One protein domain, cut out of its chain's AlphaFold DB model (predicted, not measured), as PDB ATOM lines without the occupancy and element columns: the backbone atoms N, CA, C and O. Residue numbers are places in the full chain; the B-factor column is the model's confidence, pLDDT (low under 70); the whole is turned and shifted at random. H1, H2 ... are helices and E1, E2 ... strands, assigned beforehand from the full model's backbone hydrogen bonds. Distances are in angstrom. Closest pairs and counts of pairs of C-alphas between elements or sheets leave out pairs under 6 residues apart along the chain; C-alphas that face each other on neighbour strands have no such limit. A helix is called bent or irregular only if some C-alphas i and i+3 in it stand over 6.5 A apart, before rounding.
ATOM      1  N   ASN A  39      59.048  26.421 -32.758       94.44
ATOM      2  CA  ASN A  39      58.048  26.191 -33.788       94.44
ATOM      3  C   ASN A  39      57.736  27.544 -34.457       94.44
ATOM      4  O   ASN A  39      57.384  28.479 -33.744       94.44
ATOM      5  N   PRO A  40      57.831  27.677 -35.792       95.19
ATOM      6  CA  PRO A  40      57.574  28.951 -36.467       95.19
ATOM      7  C   PRO A  40      56.169  29.516 -36.194       95.19
ATOM      8  O   PRO A  40      56.012  30.731 -36.132       95.19
ATOM      9  N   TYR A  41      55.168  28.660 -35.948       97.06
ATOM     10  CA  TYR A  41      53.829  29.113 -35.557       97.06
ATOM     11  C   TYR A  41      53.826  29.914 -34.253       97.06
ATOM     12  O   TYR A  41      52.961  30.761 -34.072       97.06
ATOM     13  N   TYR A  42      54.780  29.672 -33.352       95.69
ATOM     14  CA  TYR A  42      54.846  30.362 -32.068       95.69
ATOM     15  C   TYR A  42      55.156  31.855 -32.238       95.69
ATOM     16  O   TYR A  42      54.462  32.698 -31.675       95.69
ATOM     17  N   ASP A  43      56.140  32.194 -33.072       95.81
ATOM     18  CA  ASP A  43      56.482  33.591 -33.364       95.81
ATOM     19  C   ASP A  43      55.355  34.295 -34.134       95.81
ATOM     20  O   ASP A  43      55.009  35.436 -33.829       95.81
ATOM     21  N   VAL A  44      54.724  33.600 -35.085       97.56
ATOM     22  CA  VAL A  44      53.568  34.139 -35.819       97.56
ATOM     23  C   VAL A  44      52.373  34.357 -34.884       97.56
ATOM     24  O   VAL A  44      51.713  35.390 -34.970       97.56
ATOM     25  N   ALA A  45      52.121  33.446 -33.940       97.69
ATOM     26  CA  ALA A  45      51.080  33.608 -32.928       97.69
ATOM     27  C   ALA A  45      51.372  34.783 -31.986       97.69
ATOM     28  O   ALA A  45      50.459  35.529 -31.658       97.69
ATOM     29  N   LYS A  46      52.633  35.015 -31.601       96.25
ATOM     30  CA  LYS A  46      53.045  36.193 -30.816       96.25
ATOM     31  C   LYS A  46      52.869  37.515 -31.573       96.25
ATOM     32  O   LYS A  46      52.501  38.517 -30.961       96.25
ATOM     33  N   LEU A  47      53.061  37.518 -32.892       96.69
ATOM     34  CA  LEU A  47      52.705  38.664 -33.730       96.69
ATOM     35  C   LEU A  47      51.184  38.855 -33.799       96.69
ATOM     36  O   LEU A  47      50.715  39.969 -33.563       96.69
ATOM     37  N   SER A  48      50.413  37.782 -34.036       97.62
ATOM     38  CA  SER A  48      48.938  37.815 -33.986       97.62
ATOM     39  C   SER A  48      48.468  38.415 -32.668       97.62
ATOM     40  O   SER A  48      47.644  39.319 -32.664       97.62
ATOM     41  N   HIS A  49      49.064  37.985 -31.560       95.94
ATOM     42  CA  HIS A  49      48.729  38.420 -30.212       95.94
ATOM     43  C   HIS A  49      48.739  39.946 -30.061       95.94
ATOM     44  O   HIS A  49      47.875  40.507 -29.388       95.94
ATOM     45  N   SER A  50      49.665  40.620 -30.748       95.31
ATOM     46  CA  SER A  50      49.728  42.084 -30.820       95.31
ATOM     47  C   SER A  50      48.727  42.644 -31.841       95.31
ATOM     48  O   SER A  50      47.940  43.535 -31.522       95.31
ATOM     49  N   VAL A  51      48.719  42.095 -33.064       95.94
ATOM     50  CA  VAL A  51      47.916  42.603 -34.188       95.94
ATOM     51  C   VAL A  51      46.424  42.367 -33.987       95.94
ATOM     52  O   VAL A  51      45.653  43.319 -33.992       95.94
ATOM     53  N   CYS A  52      46.016  41.111 -33.853       96.12
ATOM     54  CA  CYS A  52      44.635  40.657 -33.792       96.12
ATOM     55  C   CYS A  52      44.127  40.613 -32.350       96.12
ATOM     56  O   CYS A  52      43.055  41.143 -32.061       96.12
ATOM     57  N   GLY A  53      44.919  40.033 -31.444       94.44
ATOM     58  CA  GLY A  53      44.575  39.876 -30.034       94.44
ATOM     59  C   GLY A  53      44.626  41.167 -29.214       94.44
ATOM     60  O   GLY A  53      44.124  41.177 -28.093       94.44
ATOM     61  N   LYS A  54      45.206  42.254 -29.745       94.62
ATOM     62  CA  LYS A  54      45.348  43.555 -29.060       94.62
ATOM     63  C   LYS A  54      46.049  43.456 -27.696       94.62
ATOM     64  O   LYS A  54      45.798  44.269 -26.806       94.62
ATOM     65  N   TYR A  55      46.939  42.478 -27.515       94.50
ATOM     66  CA  TYR A  55      47.630  42.208 -26.250       94.50
ATOM     67  C   TYR A  55      48.309  43.445 -25.652       94.50
ATOM     68  O   TYR A  55      48.227  43.671 -24.442       94.50
ATOM     69  N   ASP A  56      48.929  44.283 -26.486       92.06
ATOM     70  CA  ASP A  56      49.625  45.486 -26.028       92.06
ATOM     71  C   ASP A  56      48.689  46.453 -25.284       92.06
ATOM     72  O   ASP A  56      49.111  47.098 -24.324       92.06
ATOM     73  N   PHE A  57      47.405  46.514 -25.649       93.81
ATOM     74  CA  PHE A  57      46.418  47.339 -24.949       93.81
ATOM     75  C   PHE A  57      46.146  46.803 -23.546       93.81
ATOM     76  O   PHE A  57      46.194  47.562 -22.581       93.81
ATOM     77  N   PHE A  58      45.963  45.490 -23.395       93.31
ATOM     78  CA  PHE A  58      45.830  44.874 -22.074       93.31
ATOM     79  C   PHE A  58      47.069  45.066 -21.215       93.31
ATOM     80  O   PHE A  58      46.966  45.298 -20.009       93.31
ATOM     81  N   ASN A  59      48.253  44.960 -21.820       89.75
ATOM     82  CA  ASN A  59      49.497  45.114 -21.087       89.75
ATOM     83  C   ASN A  59      49.695  46.545 -20.567       89.75
ATOM     84  O   ASN A  59      50.235  46.721 -19.479       89.75
ATOM     85  N   ASN A  60      49.189  47.540 -21.299       91.00
ATOM     86  CA  ASN A  60      49.216  48.949 -20.909       91.00
ATOM     87  C   ASN A  60      47.954  49.414 -20.149       91.00
ATOM     88  O   ASN A  60      47.841  50.596 -19.839       91.00
ATOM     89  N   GLY A  61      47.004  48.520 -19.848       91.88
ATOM     90  CA  GLY A  61      45.752  48.874 -19.163       91.88
ATOM     91  C   GLY A  61      44.801  49.750 -19.991       91.88
ATOM     92  O   GLY A  61      43.986  50.471 -19.430       91.88
ATOM     93  N   LEU A  62      44.916  49.707 -21.319       93.69
ATOM     94  CA  LEU A  62      44.144  50.500 -22.280       93.69
ATOM     95  C   LEU A  62      42.907  49.738 -22.785       93.69
ATOM     96  O   LEU A  62      42.697  49.599 -23.990       93.69
ATOM     97  N   PHE A  63      42.116  49.208 -21.858       94.94
ATOM     98  CA  PHE A  63      40.858  48.520 -22.135       94.94
ATOM     99  C   PHE A  63      39.886  48.735 -20.975       94.94
ATOM    100  O   PHE A  63      40.309  49.006 -19.849       94.94
ATOM    101  N   ASP A  64      38.601  48.579 -21.253       94.81
ATOM    102  CA  ASP A  64      37.532  48.670 -20.264       94.81
ATOM    103  C   ASP A  64      36.576  47.483 -20.423       94.81
ATOM    104  O   ASP A  64      36.455  46.909 -21.509       94.81
ATOM    105  N   ILE A  65      35.920  47.092 -19.335       94.62
ATOM    106  CA  ILE A  65      34.938  46.007 -19.332       94.62
ATOM    107  C   ILE A  65      33.628  46.570 -18.812       94.62
ATOM    108  O   ILE A  65      33.491  46.885 -17.630       94.62
ATOM    109  N   ARG A  66      32.651  46.680 -19.708       92.12
ATOM    110  CA  ARG A  66      31.321  47.188 -19.385       92.12
ATOM    111  C   ARG A  66      30.354  46.035 -19.201       92.12
ATOM    112  O   ARG A  66      30.491  44.991 -19.831       92.12
ATOM    113  N   ILE A  67      29.384  46.235 -18.321       91.06
ATOM    114  CA  ILE A  67      28.275  45.306 -18.131       91.06
ATOM    115  C   ILE A  67      27.070  45.923 -18.830       91.06
ATOM    116  O   ILE A  67      26.663  47.036 -18.486       91.06
ATOM    117  N   SER A  68      26.543  45.212 -19.817       89.25
ATOM    118  CA  SER A  68      25.356  45.615 -20.564       89.25
ATOM    119  C   SER A  68      24.073  45.310 -19.782       89.25
ATOM    120  O   SER A  68      24.079  44.574 -18.792       89.25
ATOM    121  N   GLU A  69      22.950  45.907 -20.196       90.00
ATOM    122  CA  GLU A  69      21.656  45.775 -19.499       90.00
ATOM    123  C   GLU A  69      21.149  44.324 -19.431       90.00
ATOM    124  O   GLU A  69      20.399  43.962 -18.525       90.00
ATOM    125  N   ASP A  70      21.587  43.479 -20.364       91.69
ATOM    126  CA  ASP A  70      21.289  42.049 -20.433       91.69
ATOM    127  C   ASP A  70      22.257  41.175 -19.614       91.69
ATOM    128  O   ASP A  70      22.223  39.950 -19.721       91.69
ATOM    129  N   PHE A  71      23.103  41.791 -18.781       86.94
ATOM    130  CA  PHE A  71      24.173  41.142 -18.019       86.94
ATOM    131  C   PHE A  71      25.254  40.473 -18.886       86.94
ATOM    132  O   PHE A  71      26.007  39.631 -18.385       86.94
ATOM    133  N   SER A  72      25.373  40.853 -20.161       88.00
ATOM    134  CA  SER A  72      26.550  40.523 -20.963       88.00
ATOM    135  C   SER A  72      27.734  41.441 -20.630       88.00
ATOM    136  O   SER A  72      27.584  42.505 -20.023       88.00
ATOM    137  N   TYR A  73      28.936  40.989 -20.991       89.19
ATOM    138  CA  TYR A  73      30.181  41.719 -20.776       89.19
ATOM    139  C   TYR A  73      30.724  42.221 -22.108       89.19
ATOM    140  O   TYR A  73      31.004  41.423 -23.004       89.19
ATOM    141  N   ASP A  74      30.954  43.525 -22.195       88.06
ATOM    142  CA  ASP A  74      31.525  44.181 -23.362       88.06
ATOM    143  C   ASP A  74      32.960  44.606 -23.076       88.06
ATOM    144  O   ASP A  74      33.226  45.492 -22.260       88.06
ATOM    145  N   LEU A  75      33.896  43.967 -23.774       92.25
ATOM    146  CA  LEU A  75      35.298  44.359 -23.786       92.25
ATOM    147  C   LEU A  75      35.497  45.507 -24.787       92.25
ATOM    148  O   LEU A  75      35.510  45.283 -26.004       92.25
ATOM    149  N   ASP A  76      35.698  46.714 -24.263       91.81
ATOM    150  CA  ASP A  76      35.976  47.917 -25.042       91.81
ATOM    151  C   ASP A  76      37.486  48.163 -25.138       91.81
ATOM    152  O   ASP A  76      38.194  48.303 -24.138       91.81
ATOM    153  N   ILE A  77      37.981  48.223 -26.371       91.81
ATOM    154  CA  ILE A  77      39.343  48.646 -26.694       91.81
ATOM    155  C   ILE A  77      39.188  49.686 -27.804       91.81
ATOM    156  O   ILE A  77      38.871  49.285 -28.931       91.81
ATOM    157  N   PRO A  78      39.394  50.991 -27.525       87.81
ATOM    158  CA  PRO A  78      39.098  52.093 -28.444       87.81
ATOM    159  C   PRO A  78      40.159  52.213 -29.551       87.81
ATOM    160  O   PRO A  78      40.831  53.231 -29.714       87.81
ATOM    161  N   PHE A  79      40.337  51.133 -30.303       89.62
ATOM    162  CA  PHE A  79      41.278  51.000 -31.400       89.62
ATOM    163  C   PHE A  79      40.700  50.055 -32.449       89.62
ATOM    164  O   PHE A  79      40.510  48.859 -32.192       89.62
ATOM    165  N   ASP A  80      40.431  50.597 -33.633       91.06
ATOM    166  CA  ASP A  80      40.061  49.810 -34.802       91.06
ATOM    167  C   ASP A  80      41.330  49.318 -35.508       91.06
ATOM    168  O   ASP A  80      42.119  50.100 -36.035       91.06
ATOM    169  N   ASN A  81      41.529  48.004 -35.478       93.50
ATOM    170  CA  ASN A  81      42.640  47.300 -36.108       93.50
ATOM    171  C   ASN A  81      42.192  46.443 -37.298       93.50
ATOM    172  O   ASN A  81      42.985  45.630 -37.768       93.50
ATOM    173  N   SER A  82      40.949  46.583 -37.766       93.88
ATOM    174  CA  SER A  82      40.353  45.716 -38.793       93.88
ATOM    175  C   SER A  82      41.221  45.592 -40.051       93.88
ATOM    176  O   SER A  82      41.501  44.482 -40.504       93.88
ATOM    177  N   GLU A  83      41.738  46.711 -40.562       96.31
ATOM    178  CA  GLU A  83      42.622  46.711 -41.732       96.31
ATOM    179  C   GLU A  83      43.964  46.014 -41.453       96.31
ATOM    180  O   GLU A  83      44.479  45.282 -42.297       96.31
ATOM    181  N   TYR A  84      44.519  46.162 -40.247       95.69
ATOM    182  CA  TYR A  84      45.758  45.478 -39.863       95.69
ATOM    183  C   TYR A  84      45.559  43.968 -39.718       95.69
ATOM    184  O   TYR A  84      46.427  43.202 -40.132       95.69
ATOM    185  N   VAL A  85      44.410  43.535 -39.190       96.81
ATOM    186  CA  VAL A  85      44.033  42.115 -39.113       96.81
ATOM    187  C   VAL A  85      43.898  41.523 -40.509       96.81
ATOM    188  O   VAL A  85      44.408  40.432 -40.761       96.81
ATOM    189  N   LYS A  86      43.280  42.253 -41.443       97.31
ATOM    190  CA  LYS A  86      43.166  41.829 -42.839       97.31
ATOM    191  C   LYS A  86      44.540  41.649 -43.489       97.31
ATOM    192  O   LYS A  86      44.824  40.572 -44.008       97.31
ATOM    193  N   ILE A  87      45.412  42.655 -43.386       98.00
ATOM    194  CA  ILE A  87      46.791  42.584 -43.900       98.00
ATOM    195  C   ILE A  87      47.541  41.407 -43.264       98.00
ATOM    196  O   ILE A  87      48.254  40.677 -43.951       98.00
ATOM    197  N   PHE A  88      47.385  41.198 -41.956       97.88
ATOM    198  CA  PHE A  88      48.032  40.095 -41.256       97.88
ATOM    199  C   PHE A  88      47.534  38.734 -41.745       97.88
ATOM    200  O   PHE A  88      48.360  37.883 -42.062       97.88
ATOM    201  N   LYS A  89      46.216  38.539 -41.883       97.56
ATOM    202  CA  LYS A  89      45.622  37.305 -42.422       97.56
ATOM    203  C   LYS A  89      46.169  36.988 -43.814       97.56
ATOM    204  O   LYS A  89      46.650  35.877 -44.030       97.56
ATOM    205  N   GLU A  90      46.179  37.976 -44.709       98.00
ATOM    206  CA  GLU A  90      46.748  37.840 -46.055       98.00
ATOM    207  C   GLU A  90      48.225  37.416 -45.991       98.00
ATOM    208  O   GLU A  90      48.616  36.423 -46.604       98.00
ATOM    209  N   LYS A  91      49.046  38.098 -45.180       98.06
ATOM    210  CA  LYS A  91      50.480  37.789 -45.057       98.06
ATOM    211  C   LYS A  91      50.755  36.427 -44.428       98.06
ATOM    212  O   LYS A  91      51.682  35.747 -44.860       98.06
ATOM    213  N   VAL A  92      49.974  36.010 -43.436       97.88
ATOM    214  CA  VAL A  92      50.076  34.681 -42.816       97.88
ATOM    215  C   VAL A  92      49.843  33.594 -43.868       97.88
ATOM    216  O   VAL A  92      50.670  32.692 -44.011       97.88
ATOM    217  N   GLN A  93      48.781  33.733 -44.664       97.50
ATOM    218  CA  GLN A  93      48.429  32.770 -45.708       97.50
ATOM    219  C   GLN A  93      49.442  32.760 -46.864       97.50
ATOM    220  O   GLN A  93      49.862  31.689 -47.297       97.50
ATOM    221  N   GLU A  94      49.900  33.931 -47.322       98.06
ATOM    222  CA  GLU A  94      50.951  34.052 -48.349       98.06
ATOM    223  C   GLU A  94      52.261  33.356 -47.945       98.06
ATOM    224  O   GLU A  94      52.992  32.866 -48.804       98.06
ATOM    225  N   ASN A  95      52.556  33.290 -46.643       97.06
ATOM    226  CA  ASN A  95      53.752  32.639 -46.105       97.06
ATOM    227  C   ASN A  95      53.521  31.167 -45.705       97.06
ATOM    228  O   ASN A  95      54.390  30.561 -45.080       97.06
ATOM    229  N   GLY A  96      52.382  30.573 -46.080       97.12
ATOM    230  CA  GLY A  96      52.106  29.143 -45.906       97.12
ATOM    231  C   GLY A  96      51.665  28.727 -44.500       97.12
ATOM    232  O   GLY A  96      51.700  27.538 -44.181       97.12
ATOM    233  N   PHE A  97      51.258  29.678 -43.660       97.88
ATOM    234  CA  PHE A  97      50.675  29.397 -42.350       97.88
ATOM    235  C   PHE A  97      49.151  29.331 -42.443       97.88
ATOM    236  O   PHE A  97      48.520  30.110 -43.159       97.88
ATOM    237  N   ASP A  98      48.549  28.429 -41.672       97.19
ATOM    238  CA  ASP A  98      47.101  28.405 -41.504       97.19
ATOM    239  C   ASP A  98      46.659  29.474 -40.494       97.19
ATOM    240  O   ASP A  98      47.077  29.462 -39.333       97.19
ATOM    241  N   TYR A  99      45.811  30.407 -40.937       97.38
ATOM    242  CA  TYR A  99      45.362  31.526 -40.107       97.38
ATOM    243  C   TYR A  99      44.593  31.044 -38.876       97.38
ATOM    244  O   TYR A  99      44.889  31.504 -37.777       97.38
ATOM    245  N   LEU A 100      43.673  30.085 -39.021       96.50
ATOM    246  CA  LEU A 100      42.882  29.584 -37.890       96.50
ATOM    247  C   LEU A 100      43.772  28.920 -36.835       96.50
ATOM    248  O   LEU A 100      43.629  29.189 -35.645       96.50
ATOM    249  N   THR A 101      44.768  28.147 -37.260       97.38
ATOM    250  CA  THR A 101      45.787  27.568 -36.377       97.38
ATOM    251  C   THR A 101      46.565  28.654 -35.625       97.38
ATOM    252  O   THR A 101      46.800  28.523 -34.424       97.38
ATOM    253  N   VAL A 102      46.925  29.762 -36.286       98.00
ATOM    254  CA  VAL A 102      47.546  30.923 -35.622       98.00
ATOM    255  C   VAL A 102      46.606  31.533 -34.574       98.00
ATOM    256  O   VAL A 102      47.057  31.810 -33.461       98.00
ATOM    257  N   ARG A 103      45.308  31.696 -34.878       97.81
ATOM    258  CA  ARG A 103      44.297  32.202 -33.922       97.81
ATOM    259  C   ARG A 103      44.136  31.281 -32.711       97.81
ATOM    260  O   ARG A 103      44.082  31.763 -31.582       97.81
ATOM    261  N   ILE A 104      44.141  29.962 -32.914       97.62
ATOM    262  CA  ILE A 104      44.080  28.970 -31.828       97.62
ATOM    263  C   ILE A 104      45.305  29.090 -30.914       97.62
ATOM    264  O   ILE A 104      45.168  29.107 -29.688       97.62
ATOM    265  N   TYR A 105      46.508  29.206 -31.486       97.56
ATOM    266  CA  TYR A 105      47.714  29.413 -30.686       97.56
ATOM    267  C   TYR A 105      47.690  30.744 -29.936       97.56
ATOM    268  O   TYR A 105      48.107  30.786 -28.782       97.56
ATOM    269  N   GLU A 106      47.156  31.809 -30.531       97.88
ATOM    270  CA  GLU A 106      46.962  33.079 -29.833       97.88
ATOM    271  C   GLU A 106      46.022  32.943 -28.624       97.88
ATOM    272  O   GLU A 106      46.369  33.386 -27.528       97.88
ATOM    273  N   ALA A 107      44.869  32.287 -28.779       97.88
ATOM    274  CA  ALA A 107      43.964  32.025 -27.659       97.88
ATOM    275  C   ALA A 107      44.667  31.223 -26.548       97.88
ATOM    276  O   ALA A 107      44.555  31.546 -25.362       97.88
ATOM    277  N   SER A 108      45.461  30.217 -26.928       97.50
ATOM    278  CA  SER A 108      46.269  29.436 -25.989       97.50
ATOM    279  C   SER A 108      47.294  30.297 -25.238       97.50
ATOM    280  O   SER A 108      47.458  30.118 -24.028       97.50
ATOM    281  N   LEU A 109      47.926  31.275 -25.903       96.50
ATOM    282  CA  LEU A 109      48.834  32.227 -25.257       96.50
ATOM    283  C   LEU A 109      48.112  33.023 -24.163       96.50
ATOM    284  O   LEU A 109      48.594  33.033 -23.029       96.50
ATOM    285  N   PHE A 110      46.946  33.612 -24.446       96.94
ATOM    286  CA  PHE A 110      46.158  34.330 -23.433       96.94
ATOM    287  C   PHE A 110      45.820  33.457 -22.223       96.94
ATOM    288  O   PHE A 110      46.051  33.875 -21.089       96.94
ATOM    289  N   ILE A 111      45.341  32.230 -22.457       96.88
ATOM    290  CA  ILE A 111      45.002  31.279 -21.387       96.88
ATOM    291  C   ILE A 111      46.239  30.959 -20.538       96.88
ATOM    292  O   ILE A 111      46.178  30.985 -19.309       96.88
ATOM    293  N   SER A 112      47.379  30.696 -21.183       95.12
ATOM    294  CA  SER A 112      48.622  30.334 -20.492       95.12
ATOM    295  C   SER A 112      49.171  31.451 -19.595       95.12
ATOM    296  O   SER A 112      49.854  31.170 -18.612       95.12
ATOM    297  N   MET A 113      48.846  32.711 -19.897       93.00
ATOM    298  CA  MET A 113      49.288  33.872 -19.125       93.00
ATOM    299  C   MET A 113      48.362  34.225 -17.956       93.00
ATOM    300  O   MET A 113      48.775  35.002 -17.096       93.00
ATOM    301  N   LEU A 114      47.139  33.678 -17.878       94.69
ATOM    302  CA  LEU A 114      46.198  33.991 -16.790       94.69
ATOM    303  C   LEU A 114      46.824  33.806 -15.392       94.69
ATOM    304  O   LEU A 114      46.719  34.734 -14.585       94.69
ATOM    305  N   PRO A 115      47.533  32.693 -15.086       94.75
ATOM    306  CA  PRO A 115      48.123  32.495 -13.761       94.75
ATOM    307  C   PRO A 115      49.202  33.529 -13.413       94.75
ATOM    308  O   PRO A 115      49.385  33.847 -12.243       94.75
ATOM    309  N   LEU A 116      49.896  34.077 -14.417       91.38
ATOM    310  CA  LEU A 116      50.961  35.070 -14.233       91.38
ATOM    311  C   LEU A 116      50.421  36.466 -13.891       91.38
ATOM    312  O   LEU A 116      51.181  37.333 -13.465       91.38
ATOM    313  N   HIS A 117      49.122  36.694 -14.090       92.12
ATOM    314  CA  HIS A 117      48.467  37.983 -13.874       92.12
ATOM    315  C   HIS A 117      47.369  37.930 -12.808       92.12
ATOM    316  O   HIS A 117      46.566  38.856 -12.727       92.12
ATOM    317  N   ILE A 118      47.339  36.885 -11.974       92.75
ATOM    318  CA  ILE A 118      46.274  36.656 -10.986       92.75
ATOM    319  C   ILE A 118      46.090  37.814  -9.988       92.75
ATOM    320  O   ILE A 118      44.970  38.067  -9.549       92.75
ATOM    321  N   ASP A 119      47.153  38.574  -9.708       92.12
ATOM    322  CA  ASP A 119      47.116  39.759  -8.840       92.12
ATOM    323  C   ASP A 119      46.364  40.952  -9.461       92.12
ATOM    324  O   ASP A 119      46.082  41.939  -8.781       92.12
ATOM    325  N   ASN A 120      46.009  40.879 -10.749       93.38
ATOM    326  CA  ASN A 120      45.180  41.861 -11.442       93.38
ATOM    327  C   ASN A 120      43.928  41.189 -12.041       93.38
ATOM    328  O   ASN A 120      43.901  40.863 -13.234       93.38
ATOM    329  N   PRO A 121      42.857  41.022 -11.238       92.19
ATOM    330  CA  PRO A 121      41.620  40.380 -11.681       92.19
ATOM    331  C   PRO A 121      40.979  41.048 -12.902       92.19
ATOM    332  O   PRO A 121      40.414  40.359 -13.747       92.19
ATOM    333  N   HIS A 122      41.105  42.374 -13.036       93.12
ATOM    334  CA  HIS A 122      40.584  43.116 -14.187       93.12
ATOM    335  C   HIS A 122      41.281  42.695 -15.491       93.12
ATOM    336  O   HIS A 122      40.623  42.421 -16.493       93.12
ATOM    337  N   LYS A 123      42.615  42.561 -15.469       94.44
ATOM    338  CA  LYS A 123      43.407  42.071 -16.611       94.44
ATOM    339  C   LYS A 123      43.103  40.612 -16.942       94.44
ATOM    340  O   LYS A 123      42.926  40.289 -18.112       94.44
ATOM    341  N   VAL A 124      42.992  39.753 -15.928       95.25
ATOM    342  CA  VAL A 124      42.618  38.338 -16.107       95.25
ATOM    343  C   VAL A 124      41.246  38.219 -16.764       95.25
ATOM    344  O   VAL A 124      41.090  37.468 -17.723       95.25
ATOM    345  N   PHE A 125      40.264  38.988 -16.293       94.75
ATOM    346  CA  PHE A 125      38.927  38.965 -16.875       94.75
ATOM    347  C   PHE A 125      38.926  39.490 -18.316       94.75
ATOM    348  O   PHE A 125      38.335  38.865 -19.193       94.75
ATOM    349  N   GLY A 126      39.686  40.554 -18.596       95.75
ATOM    350  CA  GLY A 126      39.893  41.053 -19.956       95.75
ATOM    351  C   GLY A 126      40.479  39.999 -20.902       95.75
ATOM    352  O   GLY A 126      39.988  39.838 -22.017       95.75
ATOM    353  N   PHE A 127      41.471  39.227 -20.449       96.56
ATOM    354  CA  PHE A 127      42.027  38.112 -21.223       96.56
ATOM    355  C   PHE A 127      40.993  37.022 -21.509       96.56
ATOM    356  O   PHE A 127      40.931  36.542 -22.637       96.56
ATOM    357  N   ILE A 128      40.161  36.656 -20.530       96.06
ATOM    358  CA  ILE A 128      39.104  35.648 -20.715       96.06
ATOM    359  C   ILE A 128      38.086  36.113 -21.764       96.06
ATOM    360  O   ILE A 128      37.768  35.354 -22.677       96.06
ATOM    361  N   LEU A 129      37.620  37.362 -21.679       95.75
ATOM    362  CA  LEU A 129      36.688  37.924 -22.663       95.75
ATOM    363  C   LEU A 129      37.309  37.999 -24.063       95.75
ATOM    364  O   LEU A 129      36.631  37.775 -25.063       95.75
ATOM    365  N   ASN A 130      38.608  38.283 -24.151       95.88
ATOM    366  CA  ASN A 130      39.302  38.289 -25.431       95.88
ATOM    367  C   ASN A 130      39.426  36.881 -26.026       95.88
ATOM    368  O   ASN A 130      39.201  36.703 -27.218       95.88
ATOM    369  N   VAL A 131      39.726  35.875 -25.200       97.06
ATOM    370  CA  VAL A 131      39.733  34.464 -25.616       97.06
ATOM    371  C   VAL A 131      38.359  34.044 -26.131       97.06
ATOM    372  O   VAL A 131      38.288  33.457 -27.205       97.06
ATOM    373  N   ASP A 132      37.275  34.391 -25.431       95.31
ATOM    374  CA  ASP A 132      35.902  34.124 -25.888       95.31
ATOM    375  C   ASP A 132      35.632  34.734 -27.276       95.31
ATOM    376  O   ASP A 132      35.116  34.055 -28.163       95.31
ATOM    377  N   ARG A 133      36.073  35.977 -27.520       93.44
ATOM    378  CA  ARG A 133      35.984  36.611 -28.848       93.44
ATOM    379  C   ARG A 133      36.763  35.850 -29.922       93.44
ATOM    380  O   ARG A 133      36.243  35.679 -31.020       93.44
ATOM    381  N   ILE A 134      37.988  35.412 -29.622       95.56
ATOM    382  CA  ILE A 134      38.834  34.664 -30.567       95.56
ATOM    383  C   ILE A 134      38.199  33.306 -30.896       95.56
ATOM    384  O   ILE A 134      38.170  32.904 -32.055       95.56
ATOM    385  N   LEU A 135      37.664  32.602 -29.897       96.06
ATOM    386  CA  LEU A 135      37.019  31.305 -30.106       96.06
ATOM    387  C   LEU A 135      35.741  31.436 -30.940       96.06
ATOM    388  O   LEU A 135      35.562  30.662 -31.873       96.06
ATOM    389  N   LYS A 136      34.916  32.461 -30.689       94.31
ATOM    390  CA  LYS A 136      33.736  32.763 -31.516       94.31
ATOM    391  C   LYS A 136      34.092  33.109 -32.965       94.31
ATOM    392  O   LYS A 136      33.359  32.723 -33.868       94.31
ATOM    393  N   GLU A 137      35.196  33.827 -33.194       92.56
ATOM    394  CA  GLU A 137      35.730  34.075 -34.547       92.56
ATOM    395  C   GLU A 137      36.059  32.746 -35.239       92.56
ATOM    396  O   GLU A 137      35.587  32.499 -36.344       92.56
ATOM    397  N   ILE A 138      36.805  31.863 -34.566       93.94
ATOM    398  CA  ILE A 138      37.197  30.559 -35.118       93.94
ATOM    399  C   ILE A 138      35.969  29.688 -35.412       93.94
ATOM    400  O   ILE A 138      35.905  29.086 -36.476       93.94
ATOM    401  N   GLU A 139      34.994  29.625 -34.502       93.31
ATOM    402  CA  GLU A 139      33.761  28.845 -34.683       93.31
ATOM    403  C   GLU A 139      32.910  29.326 -35.867       93.31
ATOM    404  O   GLU A 139      32.202  28.522 -36.463       93.31
ATOM    405  N   ALA A 140      32.969  30.614 -36.216       91.50
ATOM    406  CA  ALA A 140      32.223  31.167 -37.346       91.50
ATOM    407  C   ALA A 140      32.877  30.886 -38.715       91.50
ATOM    408  O   ALA A 140      32.195  30.968 -39.738       91.50
ATOM    409  N   ASP A 141      34.180  30.588 -38.741       83.62
ATOM    410  CA  ASP A 141      34.973  30.302 -39.948       83.62
ATOM    411  C   ASP A 141      35.116  28.783 -40.241       83.62
ATOM    412  O   ASP A 141      35.750  28.414 -41.236       83.62
ATOM    413  N   VAL A 142      34.546  27.906 -39.398       66.38
ATOM    414  CA  VAL A 142      34.537  26.427 -39.533       66.38
ATOM    415  C   VAL A 142      33.179  25.927 -40.017       66.38
ATOM    416  O   VAL A 142      33.173  25.057 -40.920       66.38
TER     417      VAL A 142
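This is residues 39 to 142 of the 142 residues of an uncharacterized protein of Butyrivibrio fibrisolvens 16/4 (UniProt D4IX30). A long helical hairpin, H4 and H5 side by side, forms the middle of the domain; H1 crosses H4, and H3 runs back alongside H1. The small strand hairpin E1 and E2 packs on H5, mainly through E2, while short H2 only just reaches the early part of H5. The printed part has 104 residues with five named helices and two named strands, in the order H1, H2, E1, E2, H3, H4, H5; the class is mostly helix, and the sheet, in the order E1, E2, is antiparallel. The whole is compact, with a radius of gyration of the C-alphas of 13.9 A, and spans 41 by 29 by 24 A.

E1, residues 64 to 67, and E2, residues 73 to 76, form an antiparallel hairpin with 152 degrees between their directions. N 66 and O 74 are within hydrogen-bond range at 2.9 A, as are N 74 and O 66 at 2.8 A. The closest C-alphas of E2 and H5, residues 121 to 140, are those of Leu 75 and Leu 129, 6.7 A apart. H2, residues 55 to 59, only just touches H5, with 3 pairs of C-alphas within 8 A; H5 does so with residues 123 to 127 alone, and the closest C-alphas, of Phe 58 and Lys 123, are 6.6 A apart. H4, residues 99 to 117, is the hub, touching three helices. H4 and H5 form a helical hairpin, at a shallow tilt of 16 degrees, opposite ways; their closest C-alphas, of Ala 107 and Val 131, are 5.3 A apart. H1, residues 40 to 51, touches H4 about perpendicular, at 74 degrees, and H4 does so with residues 102 to 109 alone; the closest C-alphas, of Ala 45 and Glu 106, are 5.2 A apart. H1 touches H3, residues 82 to 94, at a shallow tilt of 13 degrees, opposite ways; the closest C-alphas, of Val 51 and Val 85, are 6.3 A apart. H3 and H4 only just touch, and only at the corner, with 3 pairs of C-alphas within 8 A; the closest, of Lys 89 and Tyr 99, are 6.2 A apart. H3 and H5 are apart. In H2, H3 and H5 every O i to N i+4 pair is within hydrogen-bond range; in H1 7 of 8 are, in H4 13 of 15.

H1 begins at C-alpha 40, (57.574, 28.951, -36.467), and is 16.9 A long; H3 measures 18.4 A. H2 is 6.2 A long, E1 10.1 A and E2 9.5 A. H4 is 27.2 A long and irregular: C-alphas 112 and 115 are 7.1 A apart. H5, 28.8 A, ends at C-alpha 140, (32.223, 31.167, -37.346).

The C-alphas farthest apart, of Asn 39 and Glu 69, are 43.7 A apart. The printed part has no cut, and its six links are tight. Mean pLDDT of the printed part is 94.3; residue 142, the chain's last, is under 70.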